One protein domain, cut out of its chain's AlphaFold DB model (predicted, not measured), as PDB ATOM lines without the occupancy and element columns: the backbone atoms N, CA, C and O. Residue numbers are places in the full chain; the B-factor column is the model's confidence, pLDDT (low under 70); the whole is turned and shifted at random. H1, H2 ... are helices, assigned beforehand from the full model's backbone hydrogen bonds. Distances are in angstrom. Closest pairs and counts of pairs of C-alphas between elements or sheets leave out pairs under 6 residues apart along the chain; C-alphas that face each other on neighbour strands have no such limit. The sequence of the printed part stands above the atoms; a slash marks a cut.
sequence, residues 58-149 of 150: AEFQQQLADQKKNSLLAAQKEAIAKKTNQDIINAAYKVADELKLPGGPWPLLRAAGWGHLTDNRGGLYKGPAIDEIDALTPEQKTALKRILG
ATOM      1  N   ALA A  58     -34.159  26.396 -81.039       65.69
ATOM      2  CA  ALA A  58     -32.845  25.795 -81.243       65.69
ATOM      3  C   ALA A  58     -32.702  24.477 -80.463       65.69
ATOM      4  O   ALA A  58     -32.308  23.476 -81.048       65.69
ATOM      5  N   GLU A  59     -33.120  24.435 -79.196       68.12
ATOM      6  CA  GLU A  59     -33.103  23.226 -78.361       68.12
ATOM      7  C   GLU A  59     -34.013  22.128 -78.919       68.12
ATOM      8  O   GLU A  59     -33.616  20.968 -78.960       68.12
ATOM      9  N   PHE A  60     -35.199  22.476 -79.426       70.06
ATOM     10  CA  PHE A  60     -36.089  21.508 -80.070       70.06
ATOM     11  C   PHE A  60     -35.494  20.960 -81.376       70.06
ATOM     12  O   PHE A  60     -35.514  19.753 -81.607       70.06
ATOM     13  N   GLN A  61     -34.906  21.815 -82.222       70.38
ATOM     14  CA  GLN A  61     -34.204  21.350 -83.427       70.38
ATOM     15  C   GLN A  61     -33.006  20.460 -83.088       70.38
ATOM     16  O   GLN A  61     -32.777  19.466 -83.776       70.38
ATOM     17  N   GLN A  62     -32.284  20.788 -82.019       71.31
ATOM     18  CA  GLN A  62     -31.149  20.011 -81.546       71.31
ATOM     19  C   GLN A  62     -31.596  18.650 -81.002       71.31
ATOM     20  O   GLN A  62     -31.094  17.635 -81.462       71.31
ATOM     21  N   GLN A  63     -32.652  18.592 -80.185       71.88
ATOM     22  CA  GLN A  63     -33.246  17.333 -79.717       71.88
ATOM     23  C   GLN A  63     -33.738  16.440 -80.863       71.88
ATOM     24  O   GLN A  63     -33.555  15.223 -80.816       71.88
ATOM     25  N   LEU A  64     -34.341  17.011 -81.915       71.44
ATOM     26  CA  LEU A  64     -34.712  16.240 -83.108       71.44
ATOM     27  C   LEU A  64     -33.483  15.737 -83.874       71.44
ATOM     28  O   LEU A  64     -33.515  14.627 -84.406       71.44
ATOM     29  N   ALA A  65     -32.419  16.536 -83.959       72.25
ATOM     30  CA  ALA A  65     -31.167  16.126 -84.585       72.25
ATOM     31  C   ALA A  65     -30.482  15.007 -83.785       72.25
ATOM     32  O   ALA A  65     -30.051  14.024 -84.384       72.25
ATOM     33  N   ASP A  66     -30.469  15.100 -82.457       70.69
ATOM     34  CA  ASP A  66     -29.927  14.084 -81.555       70.69
ATOM     35  C   ASP A  66     -30.744  12.786 -81.611       70.69
ATOM     36  O   ASP A  66     -30.171  11.702 -81.714       70.69
ATOM     37  N   GLN A  67     -32.079  12.868 -81.653       69.69
ATOM     38  CA  GLN A  67     -32.932  11.693 -81.866       69.69
ATOM     39  C   GLN A  67     -32.674  11.023 -83.216       69.69
ATOM     40  O   GLN A  67     -32.526   9.803 -83.274       69.69
ATOM     41  N   LYS A  68     -32.592  11.804 -84.301       72.25
ATOM     42  CA  LYS A  68     -32.275  11.273 -85.635       72.25
ATOM     43  C   LYS A  68     -30.878  10.664 -85.684       72.25
ATOM     44  O   LYS A  68     -30.683   9.635 -86.321       72.25
ATOM     45  N   LYS A  69     -29.906  11.276 -85.010       72.50
ATOM     46  CA  LYS A  69     -28.540  10.759 -84.927       72.50
ATOM     47  C   LYS A  69     -28.507   9.444 -84.152       72.50
ATOM     48  O   LYS A  69     -27.910   8.486 -84.629       72.50
ATOM     49  N   ASN A  70     -29.214   9.362 -83.025       71.94
ATOM     50  CA  ASN A  70     -29.312   8.143 -82.225       71.94
ATOM     51  C   ASN A  70     -30.037   7.011 -82.960       71.94
ATOM     52  O   ASN A  70     -29.593   5.868 -82.876       71.94
ATOM     53  N   SER A  71     -31.106   7.295 -83.710       74.69
ATOM     54  CA  SER A  71     -31.801   6.264 -84.492       74.69
ATOM     55  C   SER A  71     -30.967   5.765 -85.673       74.69
ATOM     56  O   SER A  71     -30.949   4.568 -85.943       74.69
ATOM     57  N   LEU A  72     -30.215   6.648 -86.334       75.69
ATOM     58  CA  LEU A  72     -29.316   6.283 -87.432       75.69
ATOM     59  C   LEU A  72     -28.100   5.494 -86.921       75.69
ATOM     60  O   LEU A  72     -27.709   4.503 -87.534       75.69
ATOM     61  N   LEU A  73     -27.559   5.866 -85.758       76.75
ATOM     62  CA  LEU A  73     -26.538   5.088 -85.054       76.75
ATOM     63  C   LEU A  73     -27.065   3.714 -84.635       76.75
ATOM     64  O   LEU A  73     -26.378   2.723 -84.848       76.75
ATOM     65  N   ALA A  74     -28.279   3.628 -84.089       73.81
ATOM     66  CA  ALA A  74     -28.898   2.353 -83.734       73.81
ATOM     67  C   ALA A  74     -29.100   1.466 -84.972       73.81
ATOM     68  O   ALA A  74     -28.663   0.319 -84.968       73.81
ATOM     69  N   ALA A  75     -29.638   2.013 -86.064       75.94
ATOM     70  CA  ALA A  75     -29.792   1.291 -87.326       75.94
ATOM     71  C   ALA A  75     -28.439   0.836 -87.900       75.94
ATOM     72  O   ALA A  75     -28.318  -0.287 -88.390       75.94
ATOM     73  N   GLN A  76     -27.394   1.666 -87.792       75.50
ATOM     74  CA  GLN A  76     -26.033   1.294 -88.175       75.50
ATOM     75  C   GLN A  76     -25.497   0.164 -87.288       75.50
ATOM     76  O   GLN A  76     -24.912  -0.784 -87.807       75.50
ATOM     77  N   LYS A  77     -25.720   0.227 -85.971       76.50
ATOM     78  CA  LYS A  77     -25.337  -0.826 -85.017       76.50
ATOM     79  C   LYS A  77     -26.065  -2.130 -85.307       76.50
ATOM     80  O   LYS A  77     -25.452  -3.184 -85.256       76.50
ATOM     81  N   GLU A  78     -27.336  -2.090 -85.676       76.25
ATOM     82  CA  GLU A  78     -28.079  -3.291 -86.060       76.25
ATOM     83  C   GLU A  78     -27.609  -3.851 -87.407       76.25
ATOM     84  O   GLU A  78     -27.454  -5.064 -87.557       76.25
ATOM     85  N   ALA A  79     -27.350  -2.989 -88.392       76.44
ATOM     86  CA  ALA A  79     -26.853  -3.394 -89.703       76.44
ATOM     87  C   ALA A  79     -25.434  -3.979 -89.625       76.44
ATOM     88  O   ALA A  79     -25.130  -4.960 -90.306       76.44
ATOM     89  N   ILE A  80     -24.582  -3.422 -88.765       78.88
ATOM     90  CA  ILE A  80     -23.221  -3.907 -88.543       78.88
ATOM     91  C   ILE A  80     -23.200  -5.136 -87.626       78.88
ATOM     92  O   ILE A  80     -22.392  -6.029 -87.847       78.88
ATOM     93  N   ALA A  81     -24.131  -5.247 -86.671       76.06
ATOM     94  CA  ALA A  81     -24.255  -6.417 -85.804       76.06
ATOM     95  C   ALA A  81     -24.766  -7.661 -86.537       76.06
ATOM     96  O   ALA A  81     -24.477  -8.779 -86.124       76.06
ATOM     97  N   LYS A  82     -25.489  -7.484 -87.650       83.12
ATOM     98  CA  LYS A  82     -25.850  -8.581 -88.563       83.12
ATOM     99  C   LYS A  82     -24.658  -9.108 -89.362       83.12
ATOM    100  O   LYS A  82     -24.763 -10.181 -89.953       83.12
ATOM    101  N   LYS A  83     -23.547  -8.367 -89.413       82.88
ATOM    102  CA  LYS A  83     -22.322  -8.807 -90.078       82.88
ATOM    103  C   LYS A  83     -21.456  -9.611 -89.128       82.88
ATOM    104  O   LYS A  83     -21.503  -9.456 -87.905       82.88
ATOM    105  N   THR A  84     -20.654 -10.484 -89.715       87.38
ATOM    106  CA  THR A  84     -19.719 -11.295 -88.948       87.38
ATOM    107  C   THR A  84     -18.493 -10.473 -88.571       87.38
ATOM    108  O   THR A  84     -18.104  -9.528 -89.260       87.38
ATOM    109  N   ASN A  85     -17.830 -10.871 -87.493       87.88
ATOM    110  CA  ASN A  85     -16.533 -10.326 -87.112       87.88
ATOM    111  C   ASN A  85     -15.510 -10.468 -88.247       87.88
ATOM    112  O   ASN A  85     -14.680  -9.583 -88.445       87.88
ATOM    113  N   GLN A  86     -15.605 -11.533 -89.045       87.69
ATOM    114  CA  GLN A  86     -14.804 -11.715 -90.249       87.69
ATOM    115  C   GLN A  86     -15.045 -10.621 -91.299       87.69
ATOM    116  O   GLN A  86     -14.073 -10.136 -91.875       87.69
ATOM    117  N   ASP A  87     -16.288 -10.188 -91.524       88.44
ATOM    118  CA  ASP A  87     -16.587  -9.077 -92.437       88.44
ATOM    119  C   ASP A  87     -15.957  -7.766 -91.956       88.44
ATOM    120  O   ASP A  87     -15.393  -7.022 -92.759       88.44
ATOM    121  N   ILE A  88     -15.999  -7.508 -90.644       86.31
ATOM    122  CA  ILE A  88     -15.372  -6.331 -90.026       86.31
ATOM    123  C   ILE A  88     -13.857  -6.374 -90.208       86.31
ATOM    124  O   ILE A  88     -13.255  -5.389 -90.632       86.31
ATOM    125  N   ILE A  89     -13.241  -7.528 -89.947       87.69
ATOM    126  CA  ILE A  89     -11.805  -7.726 -90.144       87.69
ATOM    127  C   ILE A  89     -11.455  -7.520 -91.623       87.69
ATOM    128  O   ILE A  89     -10.572  -6.729 -91.933       87.69
ATOM    129  N   ASN A  90     -12.173  -8.148 -92.552       89.69
ATOM    130  CA  ASN A  90     -11.929  -7.985 -93.986       89.69
ATOM    131  C   ASN A  90     -12.079  -6.523 -94.434       89.69
ATOM    132  O   ASN A  90     -11.286  -6.043 -95.248       89.69
ATOM    133  N   ALA A  91     -13.067  -5.803 -93.896       88.94
ATOM    134  CA  ALA A  91     -13.241  -4.382 -94.158       88.94
ATOM    135  C   ALA A  91     -12.057  -3.564 -93.636       88.94
ATOM    136  O   ALA A  91     -11.514  -2.741 -94.369       88.94
ATOM    137  N   ALA A  92     -11.597  -3.844 -92.419       87.56
ATOM    138  CA  ALA A  92     -10.429  -3.203 -91.829       87.56
ATOM    139  C   ALA A  92      -9.146  -3.428 -92.648       87.56
ATOM    140  O   ALA A  92      -8.377  -2.489 -92.846       87.56
ATOM    141  N   TYR A  93      -8.939  -4.640 -93.176       89.12
ATOM    142  CA  TYR A  93      -7.825  -4.945 -94.083       89.12
ATOM    143  C   TYR A  93      -7.887  -4.118 -95.368       89.12
ATOM    144  O   TYR A  93      -6.887  -3.521 -95.755       89.12
ATOM    145  N   LYS A  94      -9.062  -4.028 -95.998       89.75
ATOM    146  CA  LYS A  94      -9.251  -3.216 -97.205       89.75
ATOM    147  C   LYS A  94      -9.056  -1.718 -96.947       89.75
ATOM    148  O   LYS A  94      -8.424  -1.058 -97.757       89.75
ATOM    149  N   VAL A  95      -9.543  -1.187 -95.822       89.06
ATOM    150  CA  VAL A  95      -9.323   0.227 -95.456       89.06
ATOM    151  C   VAL A  95      -7.849   0.517 -95.204       89.06
ATOM    152  O   VAL A  95      -7.343   1.550 -95.632       89.06
ATOM    153  N   ALA A  96      -7.150  -0.387 -94.520       88.31
ATOM    154  CA  ALA A  96      -5.723  -0.227 -94.278       88.31
ATOM    155  C   ALA A  96      -4.903  -0.253 -95.575       88.31
ATOM    156  O   ALA A  96      -3.922   0.483 -95.673       88.31
ATOM    157  N   ASP A  97      -5.318  -1.059 -96.556       87.50
ATOM    158  CA  ASP A  97      -4.721  -1.103 -97.894       87.50
ATOM    159  C   ASP A  97      -5.028   0.168 -98.706       87.50
ATOM    160  O   ASP A  97      -4.108   0.796 -99.228       87.50
ATOM    161  N   GLU A  98      -6.291   0.624 -98.723       87.12
ATOM    162  CA  GLU A  98      -6.700   1.863 -99.409       87.12
ATOM    163  C   GLU A  98      -5.947   3.090 -98.875       87.12
ATOM    164  O   GLU A  98      -5.458   3.910 -99.653       87.12
ATOM    165  N   LEU A  99      -5.823   3.199 -97.551       84.94
ATOM    166  CA  LEU A  99      -5.141   4.313 -96.886       84.94
ATOM    167  C   LEU A  99      -3.630   4.098 -96.738       84.94
ATOM    168  O   LEU A  99      -2.947   4.973 -96.209       84.94
ATOM    169  N   LYS A 100      -3.104   2.946 -97.183       85.12
ATOM    170  CA  LYS A 100      -1.690   2.547 -97.065       85.12
ATOM    171  C   LYS A 100      -1.120   2.831 -95.673       85.12
ATOM    172  O   LYS A 100      -0.057   3.438 -95.530       85.12
ATOM    173  N   LEU A 101      -1.849   2.414 -94.636       79.88
ATOM    174  CA  LEU A 101      -1.482   2.723 -93.256       79.88
ATOM    175  C   LEU A 101      -0.121   2.093 -92.898       79.88
ATOM    176  O   LEU A 101       0.073   0.887 -93.106       79.88
ATOM    177  N   PRO A 102       0.822   2.861 -92.318       74.94
ATOM    178  CA  PRO A 102       2.089   2.314 -91.851       74.94
ATOM    179  C   PRO A 102       1.822   1.359 -90.679       74.94
ATOM    180  O   PRO A 102       1.279   1.751 -89.649       74.94
ATOM    181  N   GLY A 103       2.169   0.080 -90.848       74.94
ATOM    182  CA  GLY A 103       1.834  -0.988 -89.893       74.94
ATOM    183  C   GLY A 103       0.603  -1.822 -90.272       74.94
ATOM    184  O   GLY A 103       0.219  -2.722 -89.522       74.94
ATOM    185  N   GLY A 104       0.012  -1.571 -91.445       81.62
ATOM    186  CA  GLY A 104      -1.069  -2.375 -92.004       81.62
ATOM    187  C   GLY A 104      -2.384  -2.228 -91.226       81.62
ATOM    188  O   GLY A 104      -2.697  -1.141 -90.741       81.62
ATOM    189  N   PRO A 105      -3.186  -3.297 -91.098       83.69
ATOM    190  CA  PRO A 105      -4.501  -3.226 -90.463       83.69
ATOM    191  C   PRO A 105      -4.445  -3.271 -88.933       83.69
ATOM    192  O   PRO A 105      -5.401  -2.871 -88.276       83.69
ATOM    193  N   TRP A 106      -3.337  -3.720 -88.338       85.19
ATOM    194  CA  TRP A 106      -3.227  -3.907 -86.887       85.19
ATOM    195  C   TRP A 106      -3.417  -2.628 -86.060       85.19
ATOM    196  O   TRP A 106      -4.148  -2.692 -85.068       85.19
ATOM    197  N   PRO A 107      -2.838  -1.466 -86.433       86.50
ATOM    198  CA  PRO A 107      -3.119  -0.204 -85.755       86.50
ATOM    199  C   PRO A 107      -4.604   0.161 -85.798       86.50
ATOM    200  O   PRO A 107      -5.145   0.598 -84.788       86.50
ATOM    201  N   LEU A 108      -5.274  -0.089 -86.928       85.56
ATOM    202  CA  LEU A 108      -6.693   0.205 -87.113       85.56
ATOM    203  C   LEU A 108      -7.579  -0.713 -86.265       85.56
ATOM    204  O   LEU A 108      -8.464  -0.232 -85.563       85.56
ATOM    205  N   LEU A 109      -7.301  -2.021 -86.249       86.44
ATOM    206  CA  LEU A 109      -8.008  -2.964 -85.376       86.44
ATOM    207  C   LEU A 109      -7.798  -2.616 -83.899       86.44
ATOM    208  O   LEU A 109      -8.737  -2.700 -83.114       86.44
ATOM    209  N   ARG A 110      -6.582  -2.222 -83.503       85.38
ATOM    210  CA  ARG A 110      -6.287  -1.840 -82.117       85.38
ATOM    211  C   ARG A 110      -7.001  -0.547 -81.725       85.38
ATOM    212  O   ARG A 110      -7.611  -0.514 -80.662       85.38
ATOM    213  N   ALA A 111      -6.956   0.476 -82.578       85.19
ATOM    214  CA  ALA A 111      -7.649   1.747 -82.374       85.19
ATOM    215  C   ALA A 111      -9.165   1.541 -82.238       85.19
ATOM    216  O   ALA A 111      -9.793   2.085 -81.337       85.19
ATOM    217  N   ALA A 112      -9.734   0.674 -83.075       82.88
ATOM    218  CA  ALA A 112     -11.147   0.322 -83.033       82.88
ATOM    219  C   ALA A 112     -11.540  -0.634 -81.893       82.88
ATOM    220  O   ALA A 112     -12.715  -0.963 -81.739       82.88
ATOM    221  N   GLY A 113     -10.575  -1.111 -81.100       84.00
ATOM    222  CA  GLY A 113     -10.809  -2.108 -80.059       84.00
ATOM    223  C   GLY A 113     -11.157  -3.496 -80.605       84.00
ATOM    224  O   GLY A 113     -11.563  -4.361 -79.841       84.00
ATOM    225  N   TRP A 114     -10.973  -3.750 -81.899       85.75
ATOM    226  CA  TRP A 114     -11.350  -4.980 -82.598       85.75
ATOM    227  C   TRP A 114     -10.356  -6.135 -82.470       85.75
ATOM    228  O   TRP A 114     -10.535  -7.171 -83.108       85.75
ATOM    229  N   GLY A 115      -9.319  -5.998 -81.642       83.12
ATOM    230  CA  GLY A 115      -8.362  -7.082 -81.398       83.12
ATOM    231  C   GLY A 115      -9.038  -8.386 -80.950       83.12
ATOM    232  O   GLY A 115      -8.668  -9.449 -81.418       83.12
ATOM    233  N   HIS A 116     -10.099  -8.297 -80.144       82.31
ATOM    234  CA  HIS A 116     -10.856  -9.456 -79.656       82.31
ATOM    235  C   HIS A 116     -11.799 -10.075 -80.706       82.31
ATOM    236  O   HIS A 116     -12.312 -11.179 -80.522       82.31
ATOM    237  N   LEU A 117     -12.049  -9.391 -81.829       83.75
ATOM    238  CA  LEU A 117     -12.880  -9.946 -82.901       83.75
ATOM    239  C   LEU A 117     -12.187 -11.118 -83.600       83.75
ATOM    240  O   LEU A 117     -12.857 -11.978 -84.175       83.75
ATOM    241  N   THR A 118     -10.851 -11.167 -83.560       81.38
ATOM    242  CA  THR A 118     -10.088 -12.254 -84.181       81.38
ATOM    243  C   THR A 118     -10.203 -13.575 -83.429       81.38
ATOM    244  O   THR A 118      -9.982 -14.610 -84.055       81.38
ATOM    245  N   ASP A 119     -10.584 -13.546 -82.149       85.88
ATOM    246  CA  ASP A 119     -10.822 -14.742 -81.331       85.88
ATOM    247  C   ASP A 119     -12.149 -15.424 -81.689       85.88
ATOM    248  O   ASP A 119     -12.274 -16.643 -81.605       85.88
ATOM    249  N   ASN A 120     -13.141 -14.653 -82.151       85.06
ATOM    250  CA  ASN A 120     -14.445 -15.172 -82.562       85.06
ATOM    251  C   ASN A 120     -14.859 -14.635 -83.938       85.06
ATOM    252  O   ASN A 120     -15.837 -13.902 -84.073       85.06
ATOM    253  N   ARG A 121     -14.109 -15.006 -84.980       82.88
ATOM    254  CA  ARG A 121     -14.320 -14.508 -86.356       82.88
ATOM    255  C   ARG A 121     -15.683 -14.875 -86.942       82.88
ATOM    256  O   ARG A 121     -16.251 -14.084 -87.688       82.88
ATOM    257  N   GLY A 122     -16.196 -16.055 -86.598       83.12
ATOM    258  CA  GLY A 122     -17.517 -16.520 -87.030       83.12
ATOM    259  C   GLY A 122     -18.676 -15.898 -86.246       83.12
ATOM    260  O   GLY A 122     -19.830 -16.057 -86.631       83.12
ATOM    261  N   GLY A 123     -18.383 -15.199 -85.149       86.12
ATOM    262  CA  GLY A 123     -19.378 -14.525 -84.333       86.12
ATOM    263  C   GLY A 123     -19.943 -13.283 -85.013       86.12
ATOM    264  O   GLY A 123     -19.282 -12.623 -85.814       86.12
ATOM    265  N   LEU A 124     -21.179 -12.951 -84.652       86.50
ATOM    266  CA  LEU A 124     -21.805 -11.675 -84.990       86.50
ATOM    267  C   LEU A 124     -21.094 -10.540 -84.253       86.50
ATOM    268  O   LEU A 124     -20.730 -10.685 -83.078       86.50
ATOM    269  N   TYR A 125     -20.929  -9.407 -84.928       83.38
ATOM    270  CA  TYR A 125     -20.329  -8.233 -84.315       83.38
ATOM    271  C   TYR A 125     -21.237  -7.656 -83.226       83.38
ATOM    272  O   TYR A 125     -22.428  -7.438 -83.424       83.38
ATOM    273  N   LYS A 126     -20.671  -7.410 -82.043       78.94
ATOM    274  CA  LYS A 126     -21.390  -6.855 -80.879       78.94
ATOM    275  C   LYS A 126     -20.782  -5.549 -80.366       78.94
ATOM    276  O   LYS A 126     -21.070  -5.133 -79.248       78.94
ATOM    277  N   GLY A 127     -19.909  -4.927 -81.155       75.94
ATOM    278  CA  GLY A 127     -19.225  -3.697 -80.772       75.94
ATOM    279  C   GLY A 127     -20.019  -2.420 -81.084       75.94
ATOM    280  O   GLY A 127     -21.133  -2.473 -81.611       75.94
ATOM    281  N   PRO A 128     -19.438  -1.250 -80.766       78.88
ATOM    282  CA  PRO A 128     -20.011   0.050 -81.105       78.88
ATOM    283  C   PRO A 128     -20.060   0.275 -82.624       78.88
ATOM    284  O   PRO A 128     -19.359  -0.394 -83.391       78.88
ATOM    285  N   ALA A 129     -20.885   1.223 -83.065       79.19
ATOM    286  CA  ALA A 129     -20.922   1.632 -84.469       79.19
ATOM    287  C   ALA A 129     -19.572   2.237 -84.892       79.19
ATOM    288  O   ALA A 129     -18.871   2.826 -84.072       79.19
ATOM    289  N   ILE A 130     -19.234   2.156 -86.186       81.56
ATOM    290  CA  ILE A 130     -17.997   2.740 -86.747       81.56
ATOM    291  C   ILE A 130     -17.873   4.225 -86.382       81.56
ATOM    292  O   ILE A 130     -16.780   4.723 -86.125       81.56
ATOM    293  N   ASP A 131     -19.002   4.937 -86.356       77.56
ATOM    294  CA  ASP A 131     -19.040   6.372 -86.081       77.56
ATOM    295  C   ASP A 131     -18.720   6.715 -84.612       77.56
ATOM    296  O   ASP A 131     -18.085   7.738 -84.355       77.56
ATOM    297  N   GLU A 132     -19.065   5.826 -83.672       80.06
ATOM    298  CA  GLU A 132     -18.813   5.981 -82.226       80.06
ATOM    299  C   GLU A 132     -17.338   5.770 -81.850       80.06
ATOM    300  O   GLU A 132     -16.912   6.133 -80.756       80.06
ATOM    301  N   ILE A 133     -16.541   5.180 -82.742       82.31
ATOM    302  CA  ILE A 133     -15.130   4.899 -82.485       82.31
ATOM    303  C   ILE A 133     -14.318   6.167 -82.763       82.31
ATOM    304  O   ILE A 133     -13.942   6.445 -83.899       82.31
ATOM    305  N   ASP A 134     -14.042   6.957 -81.729       79.00
ATOM    306  CA  ASP A 134     -13.301   8.224 -81.857       79.00
ATOM    307  C   ASP A 134     -11.849   8.034 -82.328       79.00
ATOM    308  O   ASP A 134     -11.286   8.873 -83.022       79.00
ATOM    309  N   ALA A 135     -11.269   6.867 -82.042       81.31
ATOM    310  CA  ALA A 135      -9.908   6.519 -82.435       81.31
ATOM    311  C   ALA A 135      -9.720   6.292 -83.953       81.31
ATOM    312  O   ALA A 135      -8.582   6.194 -84.413       81.31
ATOM    313  N   LEU A 136     -10.806   6.188 -84.733       81.56
ATOM    314  CA  LEU A 136     -10.746   6.084 -86.195       81.56
ATOM    315  C   LEU A 136     -10.774   7.477 -86.827       81.56
ATOM    316  O   LEU A 136     -11.627   8.305 -86.505       81.56
ATOM    317  N   THR A 137      -9.903   7.713 -87.808       84.31
ATOM    318  CA  THR A 137      -9.941   8.962 -88.581       84.31
ATOM    319  C   THR A 137     -11.230   9.046 -89.413       84.31
ATOM    320  O   THR A 137     -11.802   8.015 -89.783       84.31
ATOM    321  N   PRO A 138     -11.715  10.253 -89.761       83.88
ATOM    322  CA  PRO A 138     -12.921  10.400 -90.583       83.88
ATOM    323  C   PRO A 138     -12.820   9.681 -91.940       83.88
ATOM    324  O   PRO A 138     -13.817   9.148 -92.434       83.88
ATOM    325  N   GLU A 139     -11.616   9.590 -92.514       85.56
ATOM    326  CA  GLU A 139     -11.351   8.827 -93.739       85.56
ATOM    327  C   GLU A 139     -11.546   7.321 -93.523       85.56
ATOM    328  O   GLU A 139     -12.261   6.675 -94.288       85.56
ATOM    329  N   GLN A 140     -11.003   6.775 -92.429       84.56
ATOM    330  CA  GLN A 140     -11.178   5.366 -92.061       84.56
ATOM    331  C   GLN A 140     -12.648   5.034 -91.809       84.56
ATOM    332  O   GLN A 140     -13.143   4.024 -92.307       84.56
ATOM    333  N   LYS A 141     -13.370   5.900 -91.084       86.44
ATOM    334  CA  LYS A 141     -14.810   5.731 -90.828       86.44
ATOM    335  C   LYS A 141     -15.603   5.681 -92.130       86.44
ATOM    336  O   LYS A 141     -16.506   4.860 -92.273       86.44
ATOM    337  N   THR A 142     -15.275   6.554 -93.077       85.69
ATOM    338  CA  THR A 142     -15.956   6.629 -94.376       85.69
ATOM    339  C   THR A 142     -15.665   5.396 -95.230       85.69
ATOM    340  O   THR A 142     -16.596   4.792 -95.764       85.69
ATOM    341  N   ALA A 143     -14.404   4.969 -95.301       86.56
ATOM    342  CA  ALA A 143     -14.009   3.769 -96.032       86.56
ATOM    343  C   ALA A 143     -14.645   2.502 -95.431       86.56
ATOM    344  O   ALA A 143     -15.207   1.680 -96.155       86.56
ATOM    345  N   LEU A 144     -14.665   2.379 -94.100       85.62
ATOM    346  CA  LEU A 144     -15.305   1.260 -93.408       85.62
ATOM    347  C   LEU A 144     -16.812   1.211 -93.684       85.62
ATOM    348  O   LEU A 144     -17.328   0.144 -94.009       85.62
ATOM    349  N   LYS A 145     -17.507   2.355 -93.614       84.62
ATOM    350  CA  LYS A 145     -18.937   2.448 -93.952       84.62
ATOM    351  C   LYS A 145     -19.196   2.007 -95.392       84.62
ATOM    352  O   LYS A 145     -20.024   1.131 -95.618       84.62
ATOM    353  N   ARG A 146     -18.395   2.492 -96.345       84.69
ATOM    354  CA  ARG A 146     -18.485   2.097 -97.759       84.69
ATOM    355  C   ARG A 146     -18.316   0.589 -97.962       84.69
ATOM    356  O   ARG A 146     -19.079  -0.009 -98.712       84.69
ATOM    357  N   ILE A 147     -17.333  -0.031 -97.312       84.50
ATOM    358  CA  ILE A 147     -17.043  -1.465 -97.483       84.50
ATOM    359  C   ILE A 147     -18.083  -2.336 -96.777       84.50
ATOM    360  O   ILE A 147     -18.438  -3.409 -97.268       84.50
ATOM    361  N   LEU A 148     -18.599  -1.869 -95.643       80.06
ATOM    362  CA  LEU A 148     -19.674  -2.533 -94.921       80.06
ATOM    363  C   LEU A 148     -21.054  -2.231 -95.538       80.06
ATOM    364  O   LEU A 148     -22.013  -2.917 -95.204       80.06
ATOM    365  N   GLY A 149     -21.172  -1.303 -96.488       78.12
ATOM    366  CA  GLY A 149     -22.449  -0.941 -97.112       78.12
ATOM    367  C   GLY A 149     -23.412  -0.256 -96.137       78.12
ATOM    368  O   GLY A 149     -24.605  -0.550 -96.163       78.12
TER     369      GLY A 149
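Overview. This is residues 58 to 149 of the 150 residues of an uncharacterized protein of Pelolinea sp (UniProt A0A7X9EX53). A long helix, H1, sticks out as an arm from a small head in which the shorter helices H3, H4 and H5 pack on H2. Residues 58 to 72 of H1 stand free, and a long stretch with no named element, residues 119 to 137, runs through the head from H4 to H5. The printed part has 92 residues, with five named helices in the order H1, H2, H3, H4, H5 and no named strand; its class is all helix. It is compact, with a radius of gyration of the C-alphas of 14.2 A, yet elongated in outline, spanning 45 by 27 by 20 A.

Arrangement. Go along from the first printed residue: H1, residues 58 to 81, touches no helix. Next comes H2, residues 85 to 98, the hub, which touches three helices. Look next at H3, residues 106 to 111: it touches H2, the closest C-alphas being those of Ala 92 and Leu 109, 6.9 A apart, and their lines are only just about perpendicular, at 70.4 degrees. H4, residues 114 to 118, touches residues 85 to 89 of H2 alone; the closest C-alphas, of Asn 85 and Leu 117, are 5.6 A apart. H5, residues 138 to 148, touches H2 at a steep tilt of 51 degrees, opposite ways, with the C-alphas of Ala 91 and Ile 147 closest at 5.8 A. H1 and H5 are close but not clearly touching, with the C-alphas of Ile 80 and Leu 148 closest at 7.4 A. H1 is apart from H3 and from H4. In H1, H2, H3 and H5 every O i to N i+4 pair is within hydrogen-bond range; in H4 it is 0 of 1, beside 1 of 2 O i to N i+3 pairs.

Along the chain. Find C-alpha 58 at (-32.845, 25.795, -81.243); from there H1 runs 33.6 A to C-alpha 81 at (-24.255, -6.417, -85.804). H2 covers 19.9 A from Asn 85 to Glu 98. H3 measures 8.5 A from Trp 106 to Ala 111, and H4 measures 7.6 A from Trp 114 to Thr 118. H5 runs 15.2 A from Pro 138 to C-alpha 148 at (-19.674, -2.533, -94.921).

Size, cuts and confidence. The two C-alphas farthest apart are those of Ala 58 and Asp 119, at 46.1 A. Without residues 58 to 72, the body spans 30 by 25 by 19 A. The printed part has no cut; the link from H4 to H5, 19 residues, is long. The mean pLDDT of the printed part is 81.2, and residues 58 to 59 and 67 are under 70.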